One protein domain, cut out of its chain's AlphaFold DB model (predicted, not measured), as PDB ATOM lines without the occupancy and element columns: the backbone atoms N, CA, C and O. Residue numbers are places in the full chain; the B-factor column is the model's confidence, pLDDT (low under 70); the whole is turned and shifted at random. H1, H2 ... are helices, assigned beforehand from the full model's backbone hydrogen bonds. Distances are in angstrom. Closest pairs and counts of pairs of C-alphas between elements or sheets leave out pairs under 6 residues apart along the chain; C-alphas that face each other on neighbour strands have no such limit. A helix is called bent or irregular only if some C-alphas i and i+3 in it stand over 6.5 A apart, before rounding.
ATOM      1  N   SER A  10     603.545 258.800 368.523       83.44
ATOM      2  CA  SER A  10     603.513 260.231 368.178       83.44
ATOM      3  C   SER A  10     604.527 260.629 367.104       83.44
ATOM      4  O   SER A  10     604.256 261.525 366.295       83.44
ATOM      5  N   ASP A  11     605.694 259.986 367.069       84.56
ATOM      6  CA  ASP A  11     606.709 260.274 366.057       84.56
ATOM      7  C   ASP A  11     606.325 259.672 364.705       84.56
ATOM      8  O   ASP A  11     606.508 260.323 363.675       84.56
ATOM      9  N   LYS A  12     605.730 258.470 364.696       86.69
ATOM     10  CA  LYS A  12     605.156 257.864 363.482       86.69
ATOM     11  C   LYS A  12     604.057 258.753 362.899       86.69
ATOM     12  O   LYS A  12     604.085 259.049 361.705       86.69
ATOM     13  N   PHE A  13     603.153 259.253 363.746       88.31
ATOM     14  CA  PHE A  13     602.110 260.194 363.335       88.31
ATOM     15  C   PHE A  13     602.698 261.481 362.743       88.31
ATOM     16  O   PHE A  13     602.277 261.928 361.679       88.31
ATOM     17  N   SER A  14     603.731 262.045 363.376       86.56
ATOM     18  CA  SER A  14     604.413 263.245 362.867       86.56
ATOM     19  C   SER A  14     605.063 263.008 361.496       86.56
ATOM     20  O   SER A  14     604.996 263.876 360.628       86.56
ATOM     21  N   ILE A  15     605.662 261.830 361.269       87.94
ATOM     22  CA  ILE A  15     606.218 261.441 359.961       87.94
ATOM     23  C   ILE A  15     605.117 261.314 358.910       87.94
ATOM     24  O   ILE A  15     605.287 261.828 357.805       87.94
ATOM     25  N   TYR A  16     604.006 260.656 359.246       88.94
ATOM     26  CA  TYR A  16     602.866 260.499 358.342       88.94
ATOM     27  C   TYR A  16     602.310 261.861 357.915       88.94
ATOM     28  O   TYR A  16     602.193 262.142 356.724       88.94
ATOM     29  N   VAL A  17     602.050 262.738 358.886       88.62
ATOM     30  CA  VAL A  17     601.549 264.092 358.641       88.62
ATOM     31  C   VAL A  17     602.525 264.900 357.783       88.62
ATOM     32  O   VAL A  17     602.112 265.561 356.832       88.62
ATOM     33  N   ARG A  18     603.830 264.817 358.069       88.75
ATOM     34  CA  ARG A  18     604.864 265.471 357.256       88.75
ATOM     35  C   ARG A  18     604.855 264.955 355.815       88.75
ATOM     36  O   ARG A  18     604.869 265.756 354.887       88.75
ATOM     37  N   GLY A  19     604.801 263.638 355.622       87.81
ATOM     38  CA  GLY A  19     604.707 263.021 354.296       87.81
ATOM     39  C   GLY A  19     603.456 263.466 353.536       87.81
ATOM     40  O   GLY A  19     603.552 263.859 352.379       87.81
ATOM     41  N   SER A  20     602.304 263.499 354.210       89.44
ATOM     42  CA  SER A  20     601.041 263.993 353.649       89.44
ATOM     43  C   SER A  20     601.131 265.459 353.209       89.44
ATOM     44  O   SER A  20     600.677 265.793 352.117       89.44
ATOM     45  N   MET A  21     601.791 266.324 353.989       88.44
ATOM     46  CA  MET A  21     602.019 267.729 353.624       88.44
ATOM     47  C   MET A  21     602.897 267.877 352.375       88.44
ATOM     48  O   MET A  21     602.579 268.684 351.505       88.44
ATOM     49  N   HIS A  22     603.959 267.072 352.235       88.25
ATOM     50  CA  HIS A  22     604.770 267.058 351.011       88.25
ATOM     51  C   HIS A  22     603.982 266.551 349.801       88.25
ATOM     52  O   HIS A  22     604.066 267.145 348.729       88.25
ATOM     53  N   ILE A  23     603.188 265.490 349.971       89.31
ATOM     54  CA  ILE A  23     602.324 264.961 348.908       89.31
ATOM     55  C   ILE A  23     601.306 266.023 348.478       89.31
ATOM     56  O   ILE A  23     601.159 266.273 347.286       89.31
ATOM     57  N   CYS A  24     600.658 266.695 349.432       88.19
ATOM     58  CA  CYS A  24     599.730 267.793 349.162       88.19
ATOM     59  C   CYS A  24     600.416 268.923 348.384       88.19
ATOM     60  O   CYS A  24     599.902 269.363 347.359       88.19
ATOM     61  N   LEU A  25     601.616 269.334 348.805       87.12
ATOM     62  CA  LEU A  25     602.391 270.367 348.126       87.12
ATOM     63  C   LEU A  25     602.730 269.989 346.675       87.12
ATOM     64  O   LEU A  25     602.567 270.812 345.779       87.12
ATOM     65  N   VAL A  26     603.146 268.745 346.426       87.06
ATOM     66  CA  VAL A  26     603.431 268.249 345.070       87.06
ATOM     67  C   VAL A  26     602.159 268.192 344.222       87.06
ATOM     68  O   VAL A  26     602.172 268.658 343.086       87.06
ATOM     69  N   ILE A  27     601.049 267.683 344.766       86.31
ATOM     70  CA  ILE A  27     599.756 267.629 344.064       86.31
ATOM     71  C   ILE A  27     599.299 269.037 343.672       86.31
ATOM     72  O   ILE A  27     598.900 269.253 342.530       86.31
ATOM     73  N   LEU A  28     599.394 270.003 344.587       83.81
ATOM     74  CA  LEU A  28     599.021 271.392 344.327       83.81
ATOM     75  C   LEU A  28     599.925 272.047 343.286       83.81
ATOM     76  O   LEU A  28     599.425 272.739 342.400       83.81
ATOM     77  N   ALA A  29     601.233 271.793 343.352       82.06
ATOM     78  CA  ALA A  29     602.190 272.284 342.371       82.06
ATOM     79  C   ALA A  29     601.880 271.739 340.964       82.06
ATOM     80  O   ALA A  29     601.826 272.507 340.006       82.06
ATOM     81  N   VAL A  30     601.587 270.438 340.846       81.81
ATOM     82  CA  VAL A  30     601.181 269.800 339.581       81.81
ATOM     83  C   VAL A  30     599.833 270.331 339.091       81.81
ATOM     84  O   VAL A  30     599.685 270.609 337.903       81.81
ATOM     85  N   PHE A  31     598.852 270.513 339.980       79.44
ATOM     86  CA  PHE A  31     597.530 271.033 339.622       79.44
ATOM     87  C   PHE A  31     597.605 272.469 339.083       79.44
ATOM     88  O   PHE A  31     597.055 272.748 338.018       79.44
ATOM     89  N   CYS A  32     598.348 273.352 339.757       72.25
ATOM     90  CA  CYS A  32     598.559 274.731 339.304       72.25
ATOM     91  C   CYS A  32     599.375 274.799 338.000       72.25
ATOM     92  O   CYS A  32     599.158 275.682 337.168       72.25
ATOM     93  N   MET A  33     600.293 273.850 337.784       70.12
ATOM     94  CA  MET A  33     601.036 273.736 336.527       70.12
ATOM     95  C   MET A  33     600.144 273.230 335.385       70.12
ATOM     96  O   MET A  33     600.216 273.745 334.274       70.12
ATOM     97  N   LYS A  34     599.231 272.287 335.654       67.12
ATOM     98  CA  LYS A  34     598.250 271.786 334.676       67.12
ATOM     99  C   LYS A  34     597.295 272.884 334.199       67.12
ATOM    100  O   LYS A  34     596.907 272.887 333.036       67.12
ATOM    101  N   THR A  35     596.920 273.823 335.072       60.62
ATOM    102  CA  THR A  35     596.120 274.994 334.668       60.62
ATOM    103  C   THR A  35     596.900 275.987 333.801       60.62
ATOM    104  O   THR A  35     596.284 276.743 333.051       60.62
ATOM    105  N   ALA A  36     598.234 275.969 333.882       59.41
ATOM    106  CA  ALA A  36     599.132 276.796 333.079       59.41
ATOM    107  C   ALA A  36     599.523 276.153 331.737       59.41
ATOM    108  O   ALA A  36     599.770 276.873 330.776       59.41
ATOM    109  N   ILE A  37     599.599 274.822 331.668       62.03
ATOM    110  CA  ILE A  37     600.217 274.092 330.556       62.03
ATOM    111  C   ILE A  37     599.383 272.840 330.268       62.03
ATOM    112  O   ILE A  37     599.394 271.891 331.054       62.03
ATOM    113  N   TRP A  38     598.691 272.785 329.127       55.19
ATOM    114  CA  TRP A  38     598.236 271.501 328.589       55.19
ATOM    115  C   TRP A  38     599.252 270.992 327.560       55.19
ATOM    116  O   TRP A  38     599.734 271.760 326.733       55.19
ATOM    117  N   TRP A  39     599.565 269.697 327.676       43.56
ATOM    118  CA  TRP A  39     600.431 268.761 326.927       43.56
ATOM    119  C   TRP A  39     601.076 269.186 325.585       43.56
ATOM    120  O   TRP A  39     602.192 268.763 325.295       43.56
ATOM    121  N   ASN A  40     600.433 270.040 324.789       43.97
ATOM    122  CA  ASN A  40     600.949 270.525 323.507       43.97
ATOM    123  C   ASN A  40     602.115 271.518 323.662       43.97
ATOM    124  O   ASN A  40     603.120 271.377 322.968       43.97
ATOM    125  N   SER A  41     602.044 272.462 324.611       51.53
ATOM    126  CA  SER A  41     603.138 273.425 324.815       51.53
ATOM    127  C   SER A  41     604.371 272.777 325.435       51.53
ATOM    128  O   SER A  41     605.469 273.175 325.094       51.53
ATOM    129  N   LEU A  42     604.249 271.752 326.290       50.91
ATOM    130  CA  LEU A  42     605.425 271.064 326.853       50.91
ATOM    131  C   LEU A  42     606.256 270.380 325.753       50.91
ATOM    132  O   LEU A  42     607.483 270.444 325.770       50.91
ATOM    133  N   ASN A  43     605.577 269.775 324.774       48.75
ATOM    134  CA  ASN A  43     606.214 269.164 323.610       48.75
ATOM    135  C   ASN A  43     606.880 270.229 322.716       48.75
ATOM    136  O   ASN A  43     607.976 270.019 322.210       48.75
ATOM    137  N   GLN A  44     606.258 271.408 322.606       54.72
ATOM    138  CA  GLN A  44     606.802 272.566 321.896       54.72
ATOM    139  C   GLN A  44     608.021 273.172 322.627       54.72
ATOM    140  O   GLN A  44     609.056 273.369 322.003       54.72
ATOM    141  N   TYR A  45     607.971 273.323 323.955       51.69
ATOM    142  CA  TYR A  45     609.058 273.784 324.839       51.69
ATOM    143  C   TYR A  45     610.286 272.859 324.842       51.69
ATOM    144  O   TYR A  45     611.418 273.330 324.903       51.69
ATOM    145  N   LEU A  46     610.074 271.539 324.789       54.19
ATOM    146  CA  LEU A  46     611.155 270.555 324.652       54.19
ATOM    147  C   LEU A  46     611.789 270.590 323.252       54.19
ATOM    148  O   LEU A  46     612.974 270.295 323.121       54.19
ATOM    149  N   SER A  47     611.019 270.953 322.220       52.19
ATOM    150  CA  SER A  47     611.479 270.994 320.822       52.19
ATOM    151  C   SER A  47     612.121 272.325 320.399       52.19
ATOM    152  O   SER A  47     613.018 272.330 319.561       52.19
ATOM    153  N   SER A  48     611.713 273.445 321.000       49.38
ATOM    154  CA  SER A  48     612.310 274.769 320.828       49.38
ATOM    155  C   SER A  48     612.774 275.253 322.196       49.38
ATOM    156  O   SER A  48     611.985 275.802 322.967       49.38
ATOM    157  N   PHE A  49     614.044 275.003 322.515       53.56
ATOM    158  CA  PHE A  49     614.683 275.455 323.750       53.56
ATOM    159  C   PHE A  49     614.827 276.985 323.719       53.56
ATOM    160  O   PHE A  49     615.885 277.524 323.401       53.56
ATOM    161  N   ASP A  50     613.725 277.689 323.964       54.72
ATOM    162  CA  ASP A  50     613.669 279.142 323.909       54.72
ATOM    163  C   ASP A  50     614.129 279.719 325.254       54.72
ATOM    164  O   ASP A  50     613.558 279.429 326.316       54.72
ATOM    165  N   LEU A  51     615.200 280.517 325.222       54.62
ATOM    166  CA  LEU A  51     615.908 281.015 326.406       54.62
ATOM    167  C   LEU A  51     614.996 281.866 327.313       54.62
ATOM    168  O   LEU A  51     615.202 281.929 328.526       54.62
ATOM    169  N   GLY A  52     613.946 282.470 326.742       57.19
ATOM    170  CA  GLY A  52     612.948 283.271 327.460       57.19
ATOM    171  C   GLY A  52     612.027 282.474 328.392       57.19
ATOM    172  O   GLY A  52     611.339 283.058 329.228       57.19
ATOM    173  N   SER A  53     612.031 281.143 328.295       59.22
ATOM    174  CA  SER A  53     611.088 280.254 328.978       59.22
ATOM    175  C   SER A  53     611.655 279.559 330.234       59.22
ATOM    176  O   SER A  53     610.919 278.979 331.037       59.22
ATOM    177  N   LEU A  54     612.967 279.698 330.453       62.81
ATOM    178  CA  LEU A  54     613.706 279.235 331.633       62.81
ATOM    179  C   LEU A  54     613.340 279.945 332.957       62.81
ATOM    180  O   LEU A  54     613.297 279.266 333.990       62.81
ATOM    181  N   PRO A  55     613.058 281.267 332.994       72.44
ATOM    182  CA  PRO A  55     612.818 281.967 334.258       72.44
ATOM    183  C   PRO A  55     611.619 281.420 335.066       72.44
ATOM    184  O   PRO A  55     611.801 281.136 336.252       72.44
ATOM    185  N   PRO A  56     610.419 281.190 334.487       70.38
ATOM    186  CA  PRO A  56     609.257 280.668 335.221       70.38
ATOM    187  C   PRO A  56     609.485 279.289 335.862       70.38
ATOM    188  O   PRO A  56     609.070 279.059 336.999       70.38
ATOM    189  N   ALA A  57     610.173 278.383 335.159       74.50
ATOM    190  CA  ALA A  57     610.459 277.035 335.648       74.50
ATOM    191  C   ALA A  57     611.434 277.049 336.838       74.50
ATOM    192  O   ALA A  57     611.227 276.336 337.823       74.50
ATOM    193  N   LEU A  58     612.461 277.907 336.792       80.12
ATOM    194  CA  LEU A  58     613.395 278.098 337.906       80.12
ATOM    195  C   LEU A  58     612.687 278.647 339.150       80.12
ATOM    196  O   LEU A  58     612.888 278.124 340.249       80.12
ATOM    197  N   PHE A  59     611.814 279.648 338.987       77.81
ATOM    198  CA  PHE A  59     611.016 280.171 340.097       77.81
ATOM    199  C   PHE A  59     610.092 279.103 340.687       77.81
ATOM    200  O   PHE A  59     610.018 278.971 341.909       77.81
ATOM    201  N   PHE A  60     609.432 278.297 339.854       79.75
ATOM    202  CA  PHE A  60     608.586 277.196 340.313       79.75
ATOM    203  C   PHE A  60     609.361 276.206 341.196       79.75
ATOM    204  O   PHE A  60     608.972 275.955 342.340       79.75
ATOM    205  N   ILE A  61     610.500 275.705 340.707       83.12
ATOM    206  CA  ILE A  61     611.337 274.744 341.439       83.12
ATOM    207  C   ILE A  61     611.857 275.362 342.741       83.12
ATOM    208  O   ILE A  61     611.833 274.703 343.785       83.12
ATOM    209  N   ALA A  62     612.286 276.628 342.710       84.38
ATOM    210  CA  ALA A  62     612.777 277.332 343.889       84.38
ATOM    211  C   ALA A  62     611.695 277.472 344.973       84.38
ATOM    212  O   ALA A  62     611.975 277.208 346.142       84.38
ATOM    213  N   ASN A  63     610.455 277.820 344.609       81.94
ATOM    214  CA  ASN A  63     609.357 277.984 345.571       81.94
ATOM    215  C   ASN A  63     608.927 276.652 346.188       81.94
ATOM    216  O   ASN A  63     608.837 276.552 347.414       81.94
ATOM    217  N   VAL A  64     608.746 275.620 345.359       85.38
ATOM    218  CA  VAL A  64     608.395 274.262 345.800       85.38
ATOM    219  C   VAL A  64     609.467 273.709 346.741       85.38
ATOM    220  O   VAL A  64     609.154 273.238 347.837       85.38
ATOM    221  N   SER A  65     610.742 273.835 346.361       86.06
ATOM    222  CA  SER A  65     611.872 273.380 347.181       86.06
ATOM    223  C   SER A  65     611.956 274.144 348.499       86.06
ATOM    224  O   SER A  65     612.175 273.555 349.556       86.06
ATOM    225  N   CYS A  66     611.742 275.461 348.471       85.19
ATOM    226  CA  CYS A  66     611.814 276.272 349.675       85.19
ATOM    227  C   CYS A  66     610.670 275.965 350.651       85.19
ATOM    228  O   CYS A  66     610.904 275.829 351.853       85.19
ATOM    229  N   ALA A  67     609.449 275.785 350.145       83.62
ATOM    230  CA  ALA A  67     608.308 275.383 350.957       83.62
ATOM    231  C   ALA A  67     608.494 273.975 351.552       83.62
ATOM    232  O   ALA A  67     608.212 273.771 352.733       83.62
ATOM    233  N   ALA A  68     609.068 273.033 350.795       86.31
ATOM    234  CA  ALA A  68     609.446 271.722 351.320       86.31
ATOM    235  C   ALA A  68     610.455 271.833 352.479       86.31
ATOM    236  O   ALA A  68     610.248 271.225 353.531       86.31
ATOM    237  N   VAL A  69     611.490 272.673 352.348       86.44
ATOM    238  CA  VAL A  69     612.470 272.918 353.425       86.44
ATOM    239  C   VAL A  69     611.815 273.537 354.664       86.44
ATOM    240  O   VAL A  69     612.173 273.187 355.792       86.44
ATOM    241  N   VAL A  70     610.847 274.445 354.496       84.44
ATOM    242  CA  VAL A  70     610.107 275.020 355.632       84.44
ATOM    243  C   VAL A  70     609.287 273.943 356.348       84.44
ATOM    244  O   VAL A  70     609.365 273.854 357.578       84.44
ATOM    245  N   ILE A  71     608.588 273.072 355.612       84.50
ATOM    246  CA  ILE A  71     607.837 271.938 356.181       84.50
ATOM    247  C   ILE A  71     608.769 271.021 356.984       84.50
ATOM    248  O   ILE A  71     608.478 270.708 358.141       84.50
ATOM    249  N   GLU A  72     609.933 270.657 356.437       83.69
ATOM    250  CA  GLU A  72     610.911 269.807 357.131       83.69
ATOM    251  C   GLU A  72     611.432 270.429 358.428       83.69
ATOM    252  O   GLU A  72     611.700 269.733 359.415       83.69
ATOM    253  N   ARG A  73     611.591 271.753 358.442       79.94
ATOM    254  CA  ARG A  73     612.146 272.461 359.594       79.94
ATOM    255  C   ARG A  73     611.096 272.909 360.603       79.94
ATOM    256  O   ARG A  73     611.496 273.425 361.647       79.94
ATOM    257  N   THR A  74     609.814 272.664 360.345       79.50
ATOM    258  CA  THR A  74     608.705 273.089 361.203       79.50
ATOM    259  C   THR A  74     608.736 272.357 362.558       79.50
ATOM    260  O   THR A  74     608.696 271.125 362.582       79.50
ATOM    261  N   PRO A  75     608.760 273.070 363.705       74.31
ATOM    262  CA  PRO A  75     608.915 272.457 365.030       74.31
ATOM    263  C   PRO A  75     607.832 271.426 365.376       74.31
ATOM    264  O   PRO A  75     608.130 270.396 365.975       74.31
ATOM    265  N   ALA A  76     606.584 271.668 364.964       74.12
ATOM    266  CA  ALA A  76     605.456 270.779 365.253       74.12
ATOM    267  C   ALA A  76     605.623 269.375 364.640       74.12
ATOM    268  O   ALA A  76     605.237 268.380 365.256       74.12
ATOM    269  N   LEU A  77     606.257 269.291 363.466       74.06
ATOM    270  CA  LEU A  77     606.407 268.075 362.650       74.06
ATOM    271  C   LEU A  77     607.800 267.441 362.766       74.06
ATOM    272  O   LEU A  77     608.083 266.391 362.185       74.06
ATOM    273  N   ARG A  78     608.695 268.095 363.504       76.00
ATOM    274  CA  ARG A  78     610.090 267.703 363.638       76.00
ATOM    275  C   ARG A  78     610.229 266.541 364.626       76.00
ATOM    276  O   ARG A  78     609.718 266.603 365.741       76.00
ATOM    277  N   THR A  79     610.956 265.506 364.207       70.50
ATOM    278  CA  THR A  79     611.297 264.321 365.021       70.50
ATOM    279  C   THR A  79     612.781 264.264 365.418       70.50
ATOM    280  O   THR A  79     613.181 263.366 366.147       70.50
ATOM    281  N   SER A  80     613.618 265.200 364.944       65.94
ATOM    282  CA  SER A  80     615.073 265.233 365.192       65.94
ATOM    283  C   SER A  80     615.597 266.661 365.397       65.94
ATOM    284  O   SER A  80     615.023 267.618 364.879       65.94
ATOM    285  N   VAL A  81     616.709 266.815 366.118       60.88
ATOM    286  CA  VAL A  81     617.388 268.096 366.382       60.88
ATOM    287  C   VAL A  81     618.085 268.592 365.104       60.88
ATOM    288  O   VAL A  81     619.258 268.331 364.869       60.88
ATOM    289  N   ALA A  82     617.348 269.272 364.227       63.41
ATOM    290  CA  ALA A  82     617.889 269.904 363.018       63.41
ATOM    291  C   ALA A  82     618.182 271.409 363.222       63.41
ATOM    292  O   ALA A  82     617.810 272.003 364.237       63.41
ATOM    293  N   ARG A  83     618.803 272.060 362.226       68.25
ATOM    294  CA  ARG A  83     619.091 273.513 362.225       68.25
ATOM    295  C   ARG A  83     617.835 274.363 362.517       68.25
ATOM    296  O   ARG A  83     616.736 273.960 362.118       68.25
ATOM    297  N   PRO A  84     617.959 275.521 363.191       71.81
ATOM    298  CA  PRO A  84     616.812 276.340 363.581       71.81
ATOM    299  C   PRO A  84     616.048 276.876 362.360       71.81
ATOM    300  O   PRO A  84     616.635 277.242 361.340       71.81
ATOM    301  N   LEU A  85     614.714 276.904 362.463       74.31
ATOM    302  CA  LEU A  85     613.818 277.400 361.410       74.31
ATOM    303  C   LEU A  85     614.013 278.904 361.139       74.31
ATOM    304  O   LEU A  85     613.849 279.347 360.004       74.31
ATOM    305  N   SER A  86     614.421 279.669 362.156       76.44
ATOM    306  CA  SER A  86     614.620 281.125 362.090       76.44
ATOM    307  C   SER A  86     615.574 281.575 360.982       76.44
ATOM    308  O   SER A  86     615.442 282.688 360.491       76.44
ATOM    309  N   GLN A  87     616.497 280.712 360.548       79.69
ATOM    310  CA  GLN A  87     617.449 281.026 359.480       79.69
ATOM    311  C   GLN A  87     616.876 280.833 358.067       79.69
ATOM    312  O   GLN A  87     617.293 281.521 357.145       79.69
ATOM    313  N   VAL A  88     615.936 279.899 357.867       80.19
ATOM    314  CA  VAL A  88     615.395 279.592 356.523       80.19
ATOM    315  C   VAL A  88     614.077 280.274 356.228       80.19
ATOM    316  O   VAL A  88     613.765 280.509 355.065       80.19
ATOM    317  N   LEU A  89     613.305 280.593 357.265       82.88
ATOM    318  CA  LEU A  89     612.017 281.249 357.114       82.88
ATOM    319  C   LEU A  89     612.128 282.603 356.384       82.88
ATOM    320  O   LEU A  89     611.400 282.772 355.410       82.88
ATOM    321  N   PRO A  90     613.039 283.537 356.743       84.12
ATOM    322  CA  PRO A  90     613.135 284.814 356.034       84.12
ATOM    323  C   PRO A  90     613.604 284.643 354.585       84.12
ATOM    324  O   PRO A  90     613.091 285.325 353.704       84.12
ATOM    325  N   LEU A  91     614.514 283.697 354.318       85.56
ATOM    326  CA  LEU A  91     614.960 283.384 352.958       85.56
ATOM    327  C   LEU A  91     613.796 282.858 352.107       85.56
ATOM    328  O   LEU A  91     613.611 283.286 350.972       85.56
ATOM    329  N   SER A  92     612.978 281.970 352.677       82.94
ATOM    330  CA  SER A  92     611.793 281.437 352.010       82.94
ATOM    331  C   SER A  92     610.768 282.515 351.698       82.94
ATOM    332  O   SER A  92     610.276 282.588 350.572       82.94
ATOM    333  N   LEU A  93     610.489 283.391 352.662       84.44
ATOM    334  CA  LEU A  93     609.586 284.519 352.466       84.44
ATOM    335  C   LEU A  93     610.113 285.478 351.397       84.44
ATOM    336  O   LEU A  93     609.346 285.875 350.527       84.44
ATOM    337  N   ALA A  94     611.410 285.793 351.411       85.38
ATOM    338  CA  ALA A  94     612.028 286.650 350.405       85.38
ATOM    339  C   ALA A  94     611.899 286.052 348.995       85.38
ATOM    340  O   ALA A  94     611.430 286.737 348.091       85.38
ATOM    341  N   ILE A  95     612.227 284.766 348.812       84.06
ATOM    342  CA  ILE A  95     612.096 284.073 347.518       84.06
ATOM    343  C   ILE A  95     610.640 284.074 347.032       84.06
ATOM    344  O   ILE A  95     610.389 284.361 345.860       84.06
ATOM    345  N   ASN A  96     609.677 283.806 347.922       80.56
ATOM    346  CA  ASN A  96     608.253 283.826 347.577       80.56
ATOM    347  C   ASN A  96     607.788 285.232 347.176       80.56
ATOM    348  O   ASN A  96     607.154 285.383 346.136       80.56
ATOM    349  N   ILE A  97     608.131 286.263 347.956       84.25
ATOM    350  CA  ILE A  97     607.762 287.657 347.660       84.25
ATOM    351  C   ILE A  97     608.367 288.092 346.323       84.25
ATOM    352  O   ILE A  97     607.652 288.633 345.484       84.25
ATOM    353  N   ILE A  98     609.649 287.800 346.085       85.25
ATOM    354  CA  ILE A  98     610.323 288.099 344.815       85.25
ATOM    355  C   ILE A  98     609.611 287.398 343.654       85.25
ATOM    356  O   ILE A  98     609.320 288.028 342.641       85.25
ATOM    357  N   THR A  99     609.265 286.122 343.812       81.44
ATOM    358  CA  THR A  99     608.552 285.360 342.775       81.44
ATOM    359  C   THR A  99     607.171 285.943 342.487       81.44
ATOM    360  O   THR A  99     606.753 286.035 341.332       81.44
ATOM    361  N   LEU A 100     606.457 286.367 343.527       78.31
ATOM    362  CA  LEU A 100     605.127 286.953 343.417       78.31
ATOM    363  C   LEU A 100     605.185 288.336 342.744       78.31
ATOM    364  O   LEU A 100     604.380 288.620 341.860       78.31
ATOM    365  N   CYS A 101     606.189 289.156 343.061       82.75
ATOM    366  CA  CYS A 101     606.449 290.424 342.374       82.75
ATOM    367  C   CYS A 101     606.811 290.219 340.894       82.75
ATOM    368  O   CYS A 101     606.255 290.890 340.031       82.75
ATOM    369  N   ILE A 102     607.707 289.277 340.583       81.94
ATOM    370  CA  ILE A 102     608.151 289.022 339.202       81.94
ATOM    371  C   ILE A 102     607.006 288.461 338.351       81.94
ATOM    372  O   ILE A 102     606.790 288.924 337.234       81.94
ATOM    373  N   SER A 103     606.239 287.501 338.877       74.75
ATOM    374  CA  SER A 103     605.102 286.914 338.155       74.75
ATOM    375  C   SER A 103     603.982 287.928 337.906       74.75
ATOM    376  O   SER A 103     603.468 288.001 336.792       74.75
ATOM    377  N   THR A 104     603.639 288.766 338.889       75.62
ATOM    378  CA  THR A 104     602.626 289.824 338.709       75.62
ATOM    379  C   THR A 104     603.097 290.939 337.771       75.62
ATOM    380  O   THR A 104     602.316 291.395 336.936       75.62
ATOM    381  N   ALA A 105     604.371 291.341 337.837       78.25
ATOM    382  CA  ALA A 105     604.954 292.301 336.901       78.25
ATOM    383  C   ALA A 105     604.940 291.769 335.460       78.25
ATOM    384  O   ALA A 105     604.532 292.492 334.553       78.25
ATOM    385  N   ALA A 106     605.300 290.497 335.254       74.19
ATOM    386  CA  ALA A 106     605.245 289.853 333.943       74.19
ATOM    387  C   ALA A 106     603.821 289.864 333.364       74.19
ATOM    388  O   ALA A 106     603.637 290.287 332.227       74.19
ATOM    389  N   ILE A 107     602.808 289.511 334.167       73.19
ATOM    390  CA  ILE A 107     601.387 289.553 333.769       73.19
ATOM    391  C   ILE A 107     600.942 290.972 333.378       73.19
ATOM    392  O   ILE A 107     600.165 291.153 332.442       73.19
ATOM    393  N   ARG A 108     601.413 292.008 334.084       73.88
ATOM    394  CA  ARG A 108     601.063 293.402 333.761       73.88
ATOM    395  C   ARG A 108     601.738 293.884 332.483       73.88
ATOM    396  O   ARG A 108     601.087 294.558 331.692       73.88
ATOM    397  N   ILE A 109     603.005 293.532 332.277       73.56
ATOM    398  CA  ILE A 109     603.743 293.875 331.059       73.56
ATOM    399  C   ILE A 109     603.075 293.227 329.844       73.56
ATOM    400  O   ILE A 109     602.843 293.923 328.859       73.56
ATOM    401  N   THR A 110     602.693 291.946 329.926       69.56
ATOM    402  CA  THR A 110     601.999 291.254 328.826       69.56
ATOM    403  C   THR A 110     600.605 291.814 328.552       69.56
ATOM    404  O   THR A 110     600.215 291.932 327.393       69.56
ATOM    405  N   ALA A 111     599.866 292.225 329.588       68.62
ATOM    406  CA  ALA A 111     598.555 292.854 329.425       68.62
ATOM    407  C   ALA A 111     598.627 294.252 328.780       68.62
ATOM    408  O   ALA A 111     597.723 294.629 328.038       68.62
ATOM    409  N   ILE A 112     599.676 295.029 329.071       70.81
ATOM    410  CA  ILE A 112     599.860 296.388 328.533       70.81
ATOM    411  C   ILE A 112     600.372 296.349 327.092       70.81
ATOM    412  O   ILE A 112     599.946 297.159 326.275       70.81
ATOM    413  N   SER A 113     601.281 295.427 326.775       65.25
ATOM    414  CA  SER A 113     601.938 295.404 325.469       65.25
ATOM    415  C   SER A 113     601.067 294.842 324.342       65.25
ATOM    416  O   SER A 113     601.470 294.968 323.191       65.25
ATOM    417  N   GLN A 114     599.923 294.200 324.644       64.56
ATOM    418  CA  GLN A 114     599.094 293.434 323.685       64.56
ATOM    419  C   GLN A 114     599.911 292.460 322.800       64.56
ATOM    420  O   GLN A 114     599.442 291.994 321.767       64.56
ATOM    421  N   SER A 115     601.151 292.159 323.198       54.88
ATOM    422  CA  SER A 115     602.213 291.671 322.310       54.88
ATOM    423  C   SER A 115     602.468 290.170 322.456       54.88
ATOM    424  O   SER A 115     603.361 289.648 321.791       54.88
ATOM    425  N   LEU A 116     601.746 289.467 323.330       55.91
ATOM    426  CA  LEU A 116     602.052 288.080 323.680       55.91
ATOM    427  C   LEU A 116     600.808 287.194 323.685       55.91
ATOM    428  O   LEU A 116     599.738 287.594 324.137       55.91
ATOM    429  N   SER A 117     601.008 285.976 323.189       61.53
ATOM    430  CA  SER A 117     600.049 284.880 323.069       61.53
ATOM    431  C   SER A 117     599.373 284.537 324.406       61.53
ATOM    432  O   SER A 117     600.025 284.559 325.455       61.53
ATOM    433  N   ASP A 118     598.097 284.129 324.370       66.88
ATOM    434  CA  ASP A 118     597.304 283.718 325.549       66.88
ATOM    435  C   ASP A 118     598.012 282.669 326.440       66.88
ATOM    436  O   ASP A 118     597.826 282.641 327.660       66.88
ATOM    437  N   ASP A 119     598.883 281.839 325.861       67.06
ATOM    438  CA  ASP A 119     599.641 280.800 326.570       67.06
ATOM    439  C   ASP A 119     600.658 281.353 327.586       67.06
ATOM    440  O   ASP A 119     600.823 280.800 328.683       67.06
ATOM    441  N   SER A 120     601.315 282.478 327.288       67.50
ATOM    442  CA  SER A 120     602.263 283.097 328.226       67.50
ATOM    443  C   SER A 120     601.537 283.648 329.456       67.50
ATOM    444  O   SER A 120     602.013 283.490 330.581       67.50
ATOM    445  N   LEU A 121     600.346 284.229 329.268       69.31
ATOM    446  CA  LEU A 121     599.517 284.752 330.355       69.31
ATOM    447  C   LEU A 121     599.101 283.641 331.334       69.31
ATOM    448  O   LEU A 121     599.196 283.816 332.552       69.31
ATOM    449  N   ARG A 122     598.702 282.474 330.812       68.75
ATOM    450  CA  ARG A 122     598.330 281.298 331.623       68.75
ATOM    451  C   ARG A 122     599.521 280.741 332.406       68.75
ATOM    452  O   ARG A 122     599.362 280.359 333.565       68.75
ATOM    453  N   THR A 123     600.715 280.771 331.814       71.81
ATOM    454  CA  THR A 123     601.953 280.294 332.448       71.81
ATOM    455  C   THR A 123     602.325 281.113 333.684       71.81
ATOM    456  O   THR A 123     602.501 280.557 334.772       71.81
ATOM    457  N   TYR A 124     602.389 282.442 333.566       71.00
ATOM    458  CA  TYR A 124     602.721 283.304 334.708       71.00
ATOM    459  C   TYR A 124     601.646 283.283 335.800       71.00
ATOM    460  O   TYR A 124     601.967 283.363 336.990       71.00
ATOM    461  N   ALA A 125     600.380 283.113 335.418       71.62
ATOM    462  CA  ALA A 125     599.288 282.995 336.369       71.62
ATOM    463  C   ALA A 125     599.370 281.685 337.184       71.62
ATOM    464  O   ALA A 125     599.261 281.725 338.412       71.62
ATOM    465  N   GLY A 126     599.716 280.550 336.567       71.75
ATOM    466  CA  GLY A 126     600.003 279.311 337.305       71.75
ATOM    467  C   GLY A 126     601.188 279.440 338.269       71.75
ATOM    468  O   GLY A 126     601.087 279.022 339.423       71.75
ATOM    469  N   VAL A 127     602.280 280.095 337.853       73.25
ATOM    470  CA  VAL A 127     603.444 280.348 338.729       73.25
ATOM    471  C   VAL A 127     603.059 281.182 339.953       73.25
ATOM    472  O   VAL A 127     603.491 280.881 341.065       73.25
ATOM    473  N   SER A 128     602.203 282.191 339.781       73.00
ATOM    474  CA  SER A 128     601.727 283.015 340.896       73.00
ATOM    475  C   SER A 128     600.841 282.240 341.890       73.00
ATOM    476  O   SER A 128     600.966 282.436 343.098       73.00
ATOM    477  N   LEU A 129     600.017 281.292 341.418       73.94
ATOM    478  CA  LEU A 129     599.216 280.399 342.272       73.94
ATOM    479  C   LEU A 129     600.091 279.402 343.047       73.94
ATOM    480  O   LEU A 129     599.849 279.126 344.227       73.94
ATOM    481  N   VAL A 130     601.156 278.899 342.419       76.56
ATOM    482  CA  VAL A 130     602.152 278.055 343.095       76.56
ATOM    483  C   VAL A 130     602.890 278.853 344.165       76.56
ATOM    484  O   VAL A 130     603.035 278.370 345.286       76.56
ATOM    485  N   ALA A 131     603.300 280.087 343.868       76.75
ATOM    486  CA  ALA A 131     603.924 280.964 344.855       76.75
ATOM    487  C   ALA A 131     602.975 281.243 346.036       76.75
ATOM    488  O   ALA A 131     603.378 281.130 347.190       76.75
ATOM    489  N   LEU A 132     601.688 281.507 345.779       77.06
ATOM    490  CA  LEU A 132     600.680 281.719 346.825       77.06
ATOM    491  C   LEU A 132     600.463 280.475 347.709       77.06
ATOM    492  O   LEU A 132     600.342 280.587 348.933       77.06
ATOM    493  N   SER A 133     600.427 279.281 347.109       75.25
ATOM    494  CA  SER A 133     600.288 278.028 347.860       75.25
ATOM    495  C   SER A 133     601.545 277.723 348.687       75.25
ATOM    496  O   SER A 133     601.427 277.426 349.875       75.25
ATOM    497  N   CYS A 134     602.746 277.915 348.130       77.38
ATOM    498  CA  CYS A 134     604.021 277.791 348.848       77.38
ATOM    499  C   CYS A 134     604.130 278.779 350.023       77.38
ATOM    500  O   CYS A 134     604.514 278.396 351.132       77.38
ATOM    501  N   PHE A 135     603.721 280.030 349.810       78.06
ATOM    502  CA  PHE A 135     603.669 281.074 350.832       78.06
ATOM    503  C   PHE A 135     602.701 280.721 351.971       78.06
ATOM    504  O   PHE A 135     603.020 280.911 353.149       78.06
ATOM    505  N   SER A 136     601.550 280.132 351.634       76.75
ATOM    506  CA  SER A 136     600.551 279.672 352.605       76.75
ATOM    507  C   SER A 136     601.113 278.590 353.533       76.75
ATOM    508  O   SER A 136     600.981 278.714 354.751       76.75
ATOM    509  N   PHE A 137     601.825 277.590 353.000       77.81
ATOM    510  CA  PHE A 137     602.506 276.579 353.824       77.81
ATOM    511  C   PHE A 137     603.609 277.182 354.703       77.81
ATOM    512  O   PHE A 137     603.738 276.810 355.872       77.81
ATOM    513  N   ALA A 138     604.392 278.126 354.170       77.69
ATOM    514  CA  ALA A 138     605.511 278.719 354.897       77.69
ATOM    515  C   ALA A 138     605.062 279.543 356.116       77.69
ATOM    516  O   ALA A 138     605.708 279.514 357.169       77.69
ATOM    517  N   ILE A 139     603.940 280.258 355.991       78.56
ATOM    518  CA  ILE A 139     603.440 281.178 357.018       78.56
ATOM    519  C   ILE A 139     602.494 280.505 358.007       78.56
ATOM    520  O   ILE A 139     602.537 280.855 359.190       78.56
ATOM    521  N   ALA A 140     601.677 279.540 357.563       74.81
ATOM    522  CA  ALA A 140     600.592 278.962 358.359       74.81
ATOM    523  C   ALA A 140     601.019 278.525 359.764       74.81
ATOM    524  O   ALA A 140     600.290 278.753 360.729       74.81
ATOM    525  N   ILE A 141     602.206 277.932 359.889       69.62
ATOM    526  CA  ILE A 141     602.649 277.296 361.133       69.62
ATOM    527  C   ILE A 141     603.578 278.207 361.957       69.62
ATOM    528  O   ILE A 141     603.749 277.987 363.153       69.62
ATOM    529  N   ASN A 142     604.155 279.249 361.350       70.62
ATOM    530  CA  ASN A 142     605.352 279.904 361.891       70.62
ATOM    531  C   ASN A 142     605.148 281.349 362.361       70.62
ATOM    532  O   ASN A 142     605.962 281.847 363.135       70.62
ATOM    533  N   LEU A 143     604.084 282.026 361.921       77.12
ATOM    534  CA  LEU A 143     603.759 283.391 362.347       77.12
ATOM    535  C   LEU A 143     602.522 283.413 363.255       77.12
ATOM    536  O   LEU A 143     601.628 282.578 363.135       77.12
ATOM    537  N   ALA A 144     602.444 284.416 364.137       74.75
ATOM    538  CA  ALA A 144     601.324 284.581 365.070       74.75
ATOM    539  C   ALA A 144     599.986 284.878 364.357       74.75
ATOM    540  O   ALA A 144     598.932 284.420 364.797       74.75
ATOM    541  N   GLN A 145     600.018 285.592 363.223       80.69
ATOM    542  CA  GLN A 145     598.822 286.039 362.490       80.69
ATOM    543  C   GLN A 145     598.812 285.607 361.009       80.69
ATOM    544  O   GLN A 145     598.707 286.449 360.118       80.69
ATOM    545  N   PRO A 146     598.886 284.301 360.701       81.00
ATOM    546  CA  PRO A 146     599.106 283.828 359.336       81.00
ATOM    547  C   PRO A 146     597.921 284.105 358.408       81.00
ATOM    548  O   PRO A 146     598.126 284.455 357.253       81.00
ATOM    549  N   MET A 147     596.686 284.042 358.922       81.06
ATOM    550  CA  MET A 147     595.495 284.359 358.126       81.06
ATOM    551  C   MET A 147     595.482 285.810 357.639       81.06
ATOM    552  O   MET A 147     595.048 286.057 356.521       81.06
ATOM    553  N   ARG A 148     595.984 286.766 358.436       82.75
ATOM    554  CA  ARG A 148     596.038 288.177 358.025       82.75
ATOM    555  C   ARG A 148     597.021 288.376 356.876       82.75
ATOM    556  O   ARG A 148     596.667 289.002 355.885       82.75
ATOM    557  N   TYR A 149     598.220 287.799 356.972       81.06
ATOM    558  CA  TYR A 149     599.217 287.894 355.903       81.06
ATOM    559  C   TYR A 149     598.743 287.206 354.621       81.06
ATOM    560  O   TYR A 149     598.803 287.806 353.552       81.06
ATOM    561  N   THR A 150     598.196 285.995 354.715       81.75
ATOM    562  CA  THR A 150     597.666 285.297 353.537       81.75
ATOM    563  C   THR A 150     596.478 286.022 352.918       81.75
ATOM    564  O   THR A 150     596.373 286.045 351.697       81.75
ATOM    565  N   LEU A 151     595.626 286.671 353.714       83.50
ATOM    566  CA  LEU A 151     594.549 287.503 353.184       83.50
ATOM    567  C   LEU A 151     595.103 288.705 352.410       83.50
ATOM    568  O   LEU A 151     594.667 288.941 351.290       83.50
ATOM    569  N   VAL A 152     596.097 289.420 352.945       84.00
ATOM    570  CA  VAL A 152     596.718 290.564 352.251       84.00
ATOM    571  C   VAL A 152     597.361 290.126 350.931       84.00
ATOM    572  O   VAL A 152     597.047 290.685 349.883       84.00
ATOM    573  N   PHE A 153     598.210 289.096 350.945       79.69
ATOM    574  CA  PHE A 153     598.872 288.605 349.729       79.69
ATOM    575  C   PHE A 153     597.897 287.935 348.745       79.69
ATOM    576  O   PHE A 153     598.044 288.078 347.532       79.69
ATOM    577  N   GLY A 154     596.868 287.254 349.250       78.69
ATOM    578  CA  GLY A 154     595.785 286.675 348.455       78.69
ATOM    579  C   GLY A 154     594.948 287.740 347.752       78.69
ATOM    580  O   GLY A 154     594.660 287.611 346.569       78.69
ATOM    581  N   VAL A 155     594.598 288.827 348.442       81.44
ATOM    582  CA  VAL A 155     593.870 289.952 347.837       81.44
ATOM    583  C   VAL A 155     594.748 290.677 346.820       81.44
ATOM    584  O   VAL A 155     594.273 290.968 345.728       81.44
ATOM    585  N   LEU A 156     596.030 290.915 347.122       79.19
ATOM    586  CA  LEU A 156     596.960 291.511 346.158       79.19
ATOM    587  C   LEU A 156     597.038 290.660 344.885       79.19
ATOM    588  O   LEU A 156     596.778 291.161 343.794       79.19
ATOM    589  N   THR A 157     597.304 289.359 345.005       74.25
ATOM    590  CA  THR A 157     597.319 288.459 343.840       74.25
ATOM    591  C   THR A 157     595.987 288.455 343.088       74.25
ATOM    592  O   THR A 157     595.992 288.596 341.869       74.25
ATOM    593  N   ALA A 158     594.852 288.391 343.788       77.00
ATOM    594  CA  ALA A 158     593.525 288.431 343.176       77.00
ATOM    595  C   ALA A 158     593.247 289.738 342.410       77.00
ATOM    596  O   ALA A 158     592.696 289.688 341.317       77.00
ATOM    597  N   VAL A 159     593.656 290.899 342.932       77.00
ATOM    598  CA  VAL A 159     593.467 292.205 342.271       77.00
ATOM    599  C   VAL A 159     594.338 292.325 341.019       77.00
ATOM    600  O   VAL A 159     593.881 292.819 339.987       77.00
ATOM    601  N   TYR A 160     595.591 291.868 341.092       68.69
ATOM    602  CA  TYR A 160     596.546 291.998 339.992       68.69
ATOM    603  C   TYR A 160     596.374 290.936 338.897       68.69
ATOM    604  O   TYR A 160     596.786 291.174 337.760       68.69
ATOM    605  N   ILE A 161     595.750 289.796 339.203       65.94
ATOM    606  CA  ILE A 161     595.592 288.674 338.274       65.94
ATOM    607  C   ILE A 161     594.121 288.535 337.870       65.94
ATOM    608  O   ILE A 161     593.284 288.022 338.612       65.94
ATOM    609  N   LYS A 162     593.791 288.943 336.642       64.12
ATOM    610  CA  LYS A 162     592.563 288.496 335.966       64.12
ATOM    611  C   LYS A 162     592.868 287.170 335.277       64.12
ATOM    612  O   LYS A 162     593.321 287.155 334.138       64.12
ATOM    613  N   HIS A 163     592.715 286.062 335.998       55.72
ATOM    614  CA  HIS A 163     592.993 284.747 335.427       55.72
ATOM    615  C   HIS A 163     591.854 284.346 334.476       55.72
ATOM    616  O   HIS A 163     590.708 284.316 334.916       55.72
ATOM    617  N   PRO A 164     592.131 283.956 333.219       55.66
ATOM    618  CA  PRO A 164     591.085 283.554 332.270       55.66
ATOM    619  C   PRO A 164     590.334 282.264 332.653       55.66
ATOM    620  O   PRO A 164     589.326 281.945 332.041       55.66
ATOM    621  N   THR A 165     590.811 281.499 333.644       54.84
ATOM    622  CA  THR A 165     590.225 280.206 334.049       54.84
ATOM    623  C   THR A 165     589.329 280.293 335.280       54.84
ATOM    624  O   THR A 165     588.581 279.357 335.541       54.84
ATOM    625  N   PHE A 166     589.421 281.366 336.067       60.97
ATOM    626  CA  PHE A 166     588.616 281.546 337.271       60.97
ATOM    627  C   PHE A 166     587.702 282.745 337.053       60.97
ATOM    628  O   PHE A 166     588.145 283.886 337.160       60.97
ATOM    629  N   GLU A 167     586.424 282.483 336.767       59.16
ATOM    630  CA  GLU A 167     585.412 283.531 336.551       59.16
ATOM    631  C   GLU A 167     585.296 284.493 337.744       59.16
ATOM    632  O   GLU A 167     584.945 285.663 337.583       59.16
ATOM    633  N   HIS A 168     585.635 284.024 338.951       71.44
ATOM    634  CA  HIS A 168     585.647 284.835 340.163       71.44
ATOM    635  C   HIS A 168     587.020 284.815 340.845       71.44
ATOM    636  O   HIS A 168     587.505 283.780 341.305       71.44
ATOM    637  N   GLN A 169     587.619 285.998 340.990       70.62
ATOM    638  CA  GLN A 169     588.902 286.200 341.677       70.62
ATOM    639  C   GLN A 169     588.852 285.828 343.175       70.62
ATOM    640  O   GLN A 169     589.887 285.572 343.791       70.62
ATOM    641  N   SER A 170     587.651 285.739 343.761       75.62
ATOM    642  CA  SER A 170     587.433 285.322 345.151       75.62
ATOM    643  C   SER A 170     587.897 283.889 345.430       75.62
ATOM    644  O   SER A 170     588.350 283.612 346.542       75.62
ATOM    645  N   TYR A 171     587.871 282.994 344.434       78.06
ATOM    646  CA  TYR A 171     588.314 281.607 344.606       78.06
ATOM    647  C   TYR A 171     589.792 281.501 344.998       78.06
ATOM    648  O   TYR A 171     590.139 280.650 345.811       78.06
ATOM    649  N   ILE A 172     590.651 282.396 344.496       76.94
ATOM    650  CA  ILE A 172     592.090 282.414 344.808       76.94
ATOM    651  C   ILE A 172     592.311 282.717 346.297       76.94
ATOM    652  O   ILE A 172     593.081 282.033 346.975       76.94
ATOM    653  N   VAL A 173     591.588 283.710 346.821       81.00
ATOM    654  CA  VAL A 173     591.674 284.122 348.230       81.00
ATOM    655  C   VAL A 173     591.133 283.026 349.145       81.00
ATOM    656  O   VAL A 173     591.785 282.660 350.122       81.00
ATOM    657  N   VAL A 174     589.962 282.471 348.815       83.94
ATOM    658  CA  VAL A 174     589.339 281.388 349.590       83.94
ATOM    659  C   VAL A 174     590.246 280.160 349.618       83.94
ATOM    660  O   VAL A 174     590.488 279.603 350.686       83.94
ATOM    661  N   PHE A 175     590.809 279.776 348.474       83.44
ATOM    662  CA  PHE A 175     591.720 278.644 348.372       83.44
ATOM    663  C   PHE A 175     592.964 278.818 349.260       83.44
ATOM    664  O   PHE A 175     593.293 277.926 350.042       83.44
ATOM    665  N   ALA A 176     593.613 279.987 349.224       81.81
ATOM    666  CA  ALA A 176     594.769 280.268 350.076       81.81
ATOM    667  C   ALA A 176     594.426 280.247 351.576       81.81
ATOM    668  O   ALA A 176     595.182 279.703 352.386       81.81
ATOM    669  N   LEU A 177     593.262 280.787 351.958       85.50
ATOM    670  CA  LEU A 177     592.783 280.744 353.343       85.50
ATOM    671  C   LEU A 177     592.519 279.311 353.819       85.50
ATOM    672  O   LEU A 177     592.908 278.965 354.937       85.50
ATOM    673  N   VAL A 178     591.912 278.473 352.973       87.88
ATOM    674  CA  VAL A 178     591.672 277.052 353.268       87.88
ATOM    675  C   VAL A 178     592.991 276.307 353.456       87.88
ATOM    676  O   VAL A 178     593.114 275.546 354.416       87.88
ATOM    677  N   LEU A 179     594.004 276.561 352.618       86.12
ATOM    678  CA  LEU A 179     595.328 275.953 352.785       86.12
ATOM    679  C   LEU A 179     595.959 276.322 354.131       86.12
ATOM    680  O   LEU A 179     596.412 275.438 354.856       86.12
ATOM    681  N   VAL A 180     595.934 277.603 354.513       87.06
ATOM    682  CA  VAL A 180     596.463 278.043 355.815       87.06
ATOM    683  C   VAL A 180     595.701 277.420 356.978       87.06
ATOM    684  O   VAL A 180     596.323 276.965 357.942       87.06
ATOM    685  N   ALA A 181     594.368 277.394 356.904       87.31
ATOM    686  CA  ALA A 181     593.525 276.791 357.927       87.31
ATOM    687  C   ALA A 181     593.828 275.294 358.083       87.31
ATOM    688  O   ALA A 181     594.048 274.832 359.202       87.31
ATOM    689  N   GLY A 182     593.925 274.564 356.967       88.12
ATOM    690  CA  GLY A 182     594.277 273.147 356.935       88.12
ATOM    691  C   GLY A 182     595.655 272.884 357.536       88.12
ATOM    692  O   GLY A 182     595.775 272.097 358.473       88.12
ATOM    693  N   SER A 183     596.691 273.603 357.089       85.56
ATOM    694  CA  SER A 183     598.046 273.467 357.639       85.56
ATOM    695  C   SER A 183     598.108 273.761 359.142       85.56
ATOM    696  O   SER A 183     598.771 273.026 359.879       85.56
ATOM    697  N   LYS A 184     597.389 274.787 359.625       86.06
ATOM    698  CA  LYS A 184     597.279 275.078 361.064       86.06
ATOM    699  C   LYS A 184     596.561 273.976 361.831       86.06
ATOM    700  O   LYS A 184     597.067 273.550 362.867       86.06
ATOM    701  N   ALA A 185     595.413 273.516 361.339       89.06
ATOM    702  CA  ALA A 185     594.632 272.460 361.974       89.06
ATOM    703  C   ALA A 185     595.442 271.164 362.087       89.06
ATOM    704  O   ALA A 185     595.446 270.511 363.130       89.06
ATOM    705  N   THR A 186     596.202 270.825 361.045       87.75
ATOM    706  CA  THR A 186     597.083 269.663 361.057       87.75
ATOM    707  C   THR A 186     598.233 269.816 362.055       87.75
ATOM    708  O   THR A 186     598.473 268.901 362.843       87.75
ATOM    709  N   ALA A 187     598.915 270.967 362.082       86.06
ATOM    710  CA  ALA A 187     599.984 271.220 363.051       86.06
ATOM    711  C   ALA A 187     599.471 271.164 364.501       86.06
ATOM    712  O   ALA A 187     600.109 270.553 365.362       86.06
ATOM    713  N   TRP A 188     598.297 271.747 364.753       88.00
ATOM    714  CA  TRP A 188     597.607 271.689 366.041       88.00
ATOM    715  C   TRP A 188     597.245 270.250 366.433       88.00
ATOM    716  O   TRP A 188     597.539 269.820 367.546       88.00
ATOM    717  N   SER A 189     596.720 269.458 365.496       87.94
ATOM    718  CA  SER A 189     596.390 268.046 365.734       87.94
ATOM    719  C   SER A 189     597.621 267.235 366.148       87.94
ATOM    720  O   SER A 189     597.562 266.448 367.090       87.94
ATOM    721  N   THR A 190     598.777 267.457 365.510       88.12
ATOM    722  CA  THR A 190     600.038 266.813 365.917       88.12
ATOM    723  C   THR A 190     600.465 267.208 367.332       88.12
ATOM    724  O   THR A 190     600.954 266.357 368.078       88.12
ATOM    725  N   GLN A 191     600.273 268.468 367.730       87.94
ATOM    726  CA  GLN A 191     600.566 268.916 369.095       87.94
ATOM    727  C   GLN A 191     599.657 268.233 370.121       87.94
ATOM    728  O   GLN A 191     600.163 267.759 371.137       87.94
ATOM    729  N   ILE A 192     598.359 268.107 369.829       91.44
ATOM    730  CA  ILE A 192     597.412 267.403 370.704       91.44
ATOM    731  C   ILE A 192     597.801 265.940 370.865       91.44
ATOM    732  O   ILE A 192     597.874 265.452 371.987       91.44
ATOM    733  N   VAL A 193     598.096 265.235 369.769       90.44
ATOM    734  CA  VAL A 193     598.489 263.817 369.834       90.44
ATOM    735  C   VAL A 193     599.750 263.638 370.686       90.44
ATOM    736  O   VAL A 193     599.824 262.718 371.503       90.44
ATOM    737  N   LYS A 194     600.730 264.543 370.559       87.94
ATOM    738  CA  LYS A 194     601.939 264.543 371.401       87.94
ATOM    739  C   LYS A 194     601.619 264.792 372.876       87.94
ATOM    740  O   LYS A 194     602.169 264.106 373.735       87.94
ATOM    741  N   GLN A 195     600.741 265.747 373.175       89.88
ATOM    742  CA  GLN A 195     600.308 266.034 374.546       89.88
ATOM    743  C   GLN A 195     599.561 264.847 375.156       89.88
ATOM    744  O   GLN A 195     599.891 264.437 376.262       89.88
ATOM    745  N   LEU A 196     598.640 264.235 374.410       92.81
ATOM    746  CA  LEU A 196     597.873 263.074 374.855       92.81
ATOM    747  C   LEU A 196     598.779 261.886 375.194       92.81
ATOM    748  O   LEU A 196     598.617 261.267 376.243       92.81
ATOM    749  N   ASN A 197     599.758 261.584 374.336       90.31
ATOM    750  CA  ASN A 197     600.723 260.519 374.609       90.31
ATOM    751  C   ASN A 197     601.569 260.820 375.850       90.31
ATOM    752  O   ASN A 197     601.809 259.921 376.652       90.31
ATOM    753  N   ARG A 198     601.980 262.080 376.045       89.81
ATOM    754  CA  ARG A 198     602.710 262.489 377.250       89.81
ATOM    755  C   ARG A 198     601.859 262.329 378.510       89.81
ATOM    756  O   ARG A 198     602.372 261.844 379.508       89.81
ATOM    757  N   THR A 199     600.581 262.699 378.468       93.44
ATOM    758  CA  THR A 199     599.666 262.520 379.604       93.44
ATOM    759  C   THR A 199     599.460 261.047 379.927       93.44
ATOM    760  O   THR A 199     599.559 260.675 381.087       93.44
ATOM    761  N   ARG A 200     599.264 260.187 378.919       90.94
ATOM    762  CA  ARG A 200     599.139 258.733 379.124       90.94
ATOM    763  C   ARG A 200     600.379 258.117 379.769       90.94
ATOM    764  O   ARG A 200     600.249 257.240 380.615       90.94
TER     765      ARG A 200
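What this domain is: This is residues 10 to 200 of the 314 residues of the protein "Histidine kinase" of Corynebacterium silvaticum (UniProt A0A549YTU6). The domain is a long bundle of six helices, up and down, with H5 in the middle and H1, H3, H4, H6 and H7 ringed round it, each touching H5 and its next neighbour in the ring. The ring is staggered lengthwise, with H1 and H7 touching through only parts of their lengths, and short H2 sits away from the core at one end, crosswise to H3. The printed part has 191 residues, with seven named helices in the order H1 to H7 and no named strand, and its class is all helix. It is compact, with a radius of gyration of the C-alphas of 18.0 A, and elongated, spanning 65 by 34 by 28 A.

Where its parts are: H1 runs from residue 10, with its C-alpha at (603.513, 260.231, 368.178), to residue 36, a length of 39.1 A. H2 is residues 40 to 47, 10.9 A long. H3, residues 51 to 73, measures 34.5 A; it is irregular, but only just, with C-alphas 52 and 55 6.9 A apart. H4 is residues 89 to 113, 36.1 A long. H5, residues 118 to 140, measures 33.3 A and begins at C-alpha 118 at (597.304, 283.718, 325.549). H6 is residues 146 to 160, 21.2 A long. H7, the longest helix with 31 residues, is residues 170 to 200 and measures 44.7 A; its last C-alpha is at (599.139, 258.733, 379.124).

How they stand to each other: H5 is the hub, touching five other helices. H1 touches it with residues 25 to 36 alone, at a shallow tilt of 18 degrees, opposite ways; the closest C-alphas, those of Ala 36 and Thr 123, are 4.5 A apart. H3 touches H5 at a shallow tilt of 16 degrees, the same way, and the closest C-alphas are those of Ala 67 and Cys 134 at 5.4 A. H4 and H5 form a hairpin at a shallow tilt of 22 degrees, with the C-alphas of Ser 103 and Tyr 124 closest at 5.5 A. H5 and H6 form a hairpin too, closest at the C-alphas of Ala 140 and Pro 146, 5.2 A. H7 touches H5 with residues 172 to 184 alone, closest at the C-alphas of Val 180 and Ala 140, 4.9 A. Round the hub, residues 18 to 29 of H1 touch residues 64 to 72 of H3, with the C-alphas of His 22 and Ala 68 closest at 6.6 A. H3 and H4 form a hairpin, closest at the C-alphas of Cys 66 and Ser 92, 5.7 A. H4 and H6 touch, closest at the C-alphas of Thr 104 and Tyr 160, 6.6 A. H6 and H7 form a hairpin, closest at the C-alphas of Gly 154 and Val 173, 4.8 A. Residues 10 to 17 of H1 touch residues 186 to 197 of H7, closest at the C-alphas of Ser 10 and Lys 194, 5.6 A. H2 is close to H3 but not clearly touching it, about perpendicular at 75 degrees. Every O i to N i+4 pair is within hydrogen-bond range in H1, H2, H4, H5, H6 and H7; in H3 16 of 19 are.

The domain as a whole: The two C-alphas farthest apart, those of Ser 115 and Arg 200, are 65.7 A apart. The printed part has no cut. The link from H3 to H4, residues 74 to 88, is long. Residues 46 to 52 and 112 to 117 stand free. The mean pLDDT of the printed part is 76.1, and 46 residues are under 70, among them residues 34 to 54, 113 to 122 and 160 to 167.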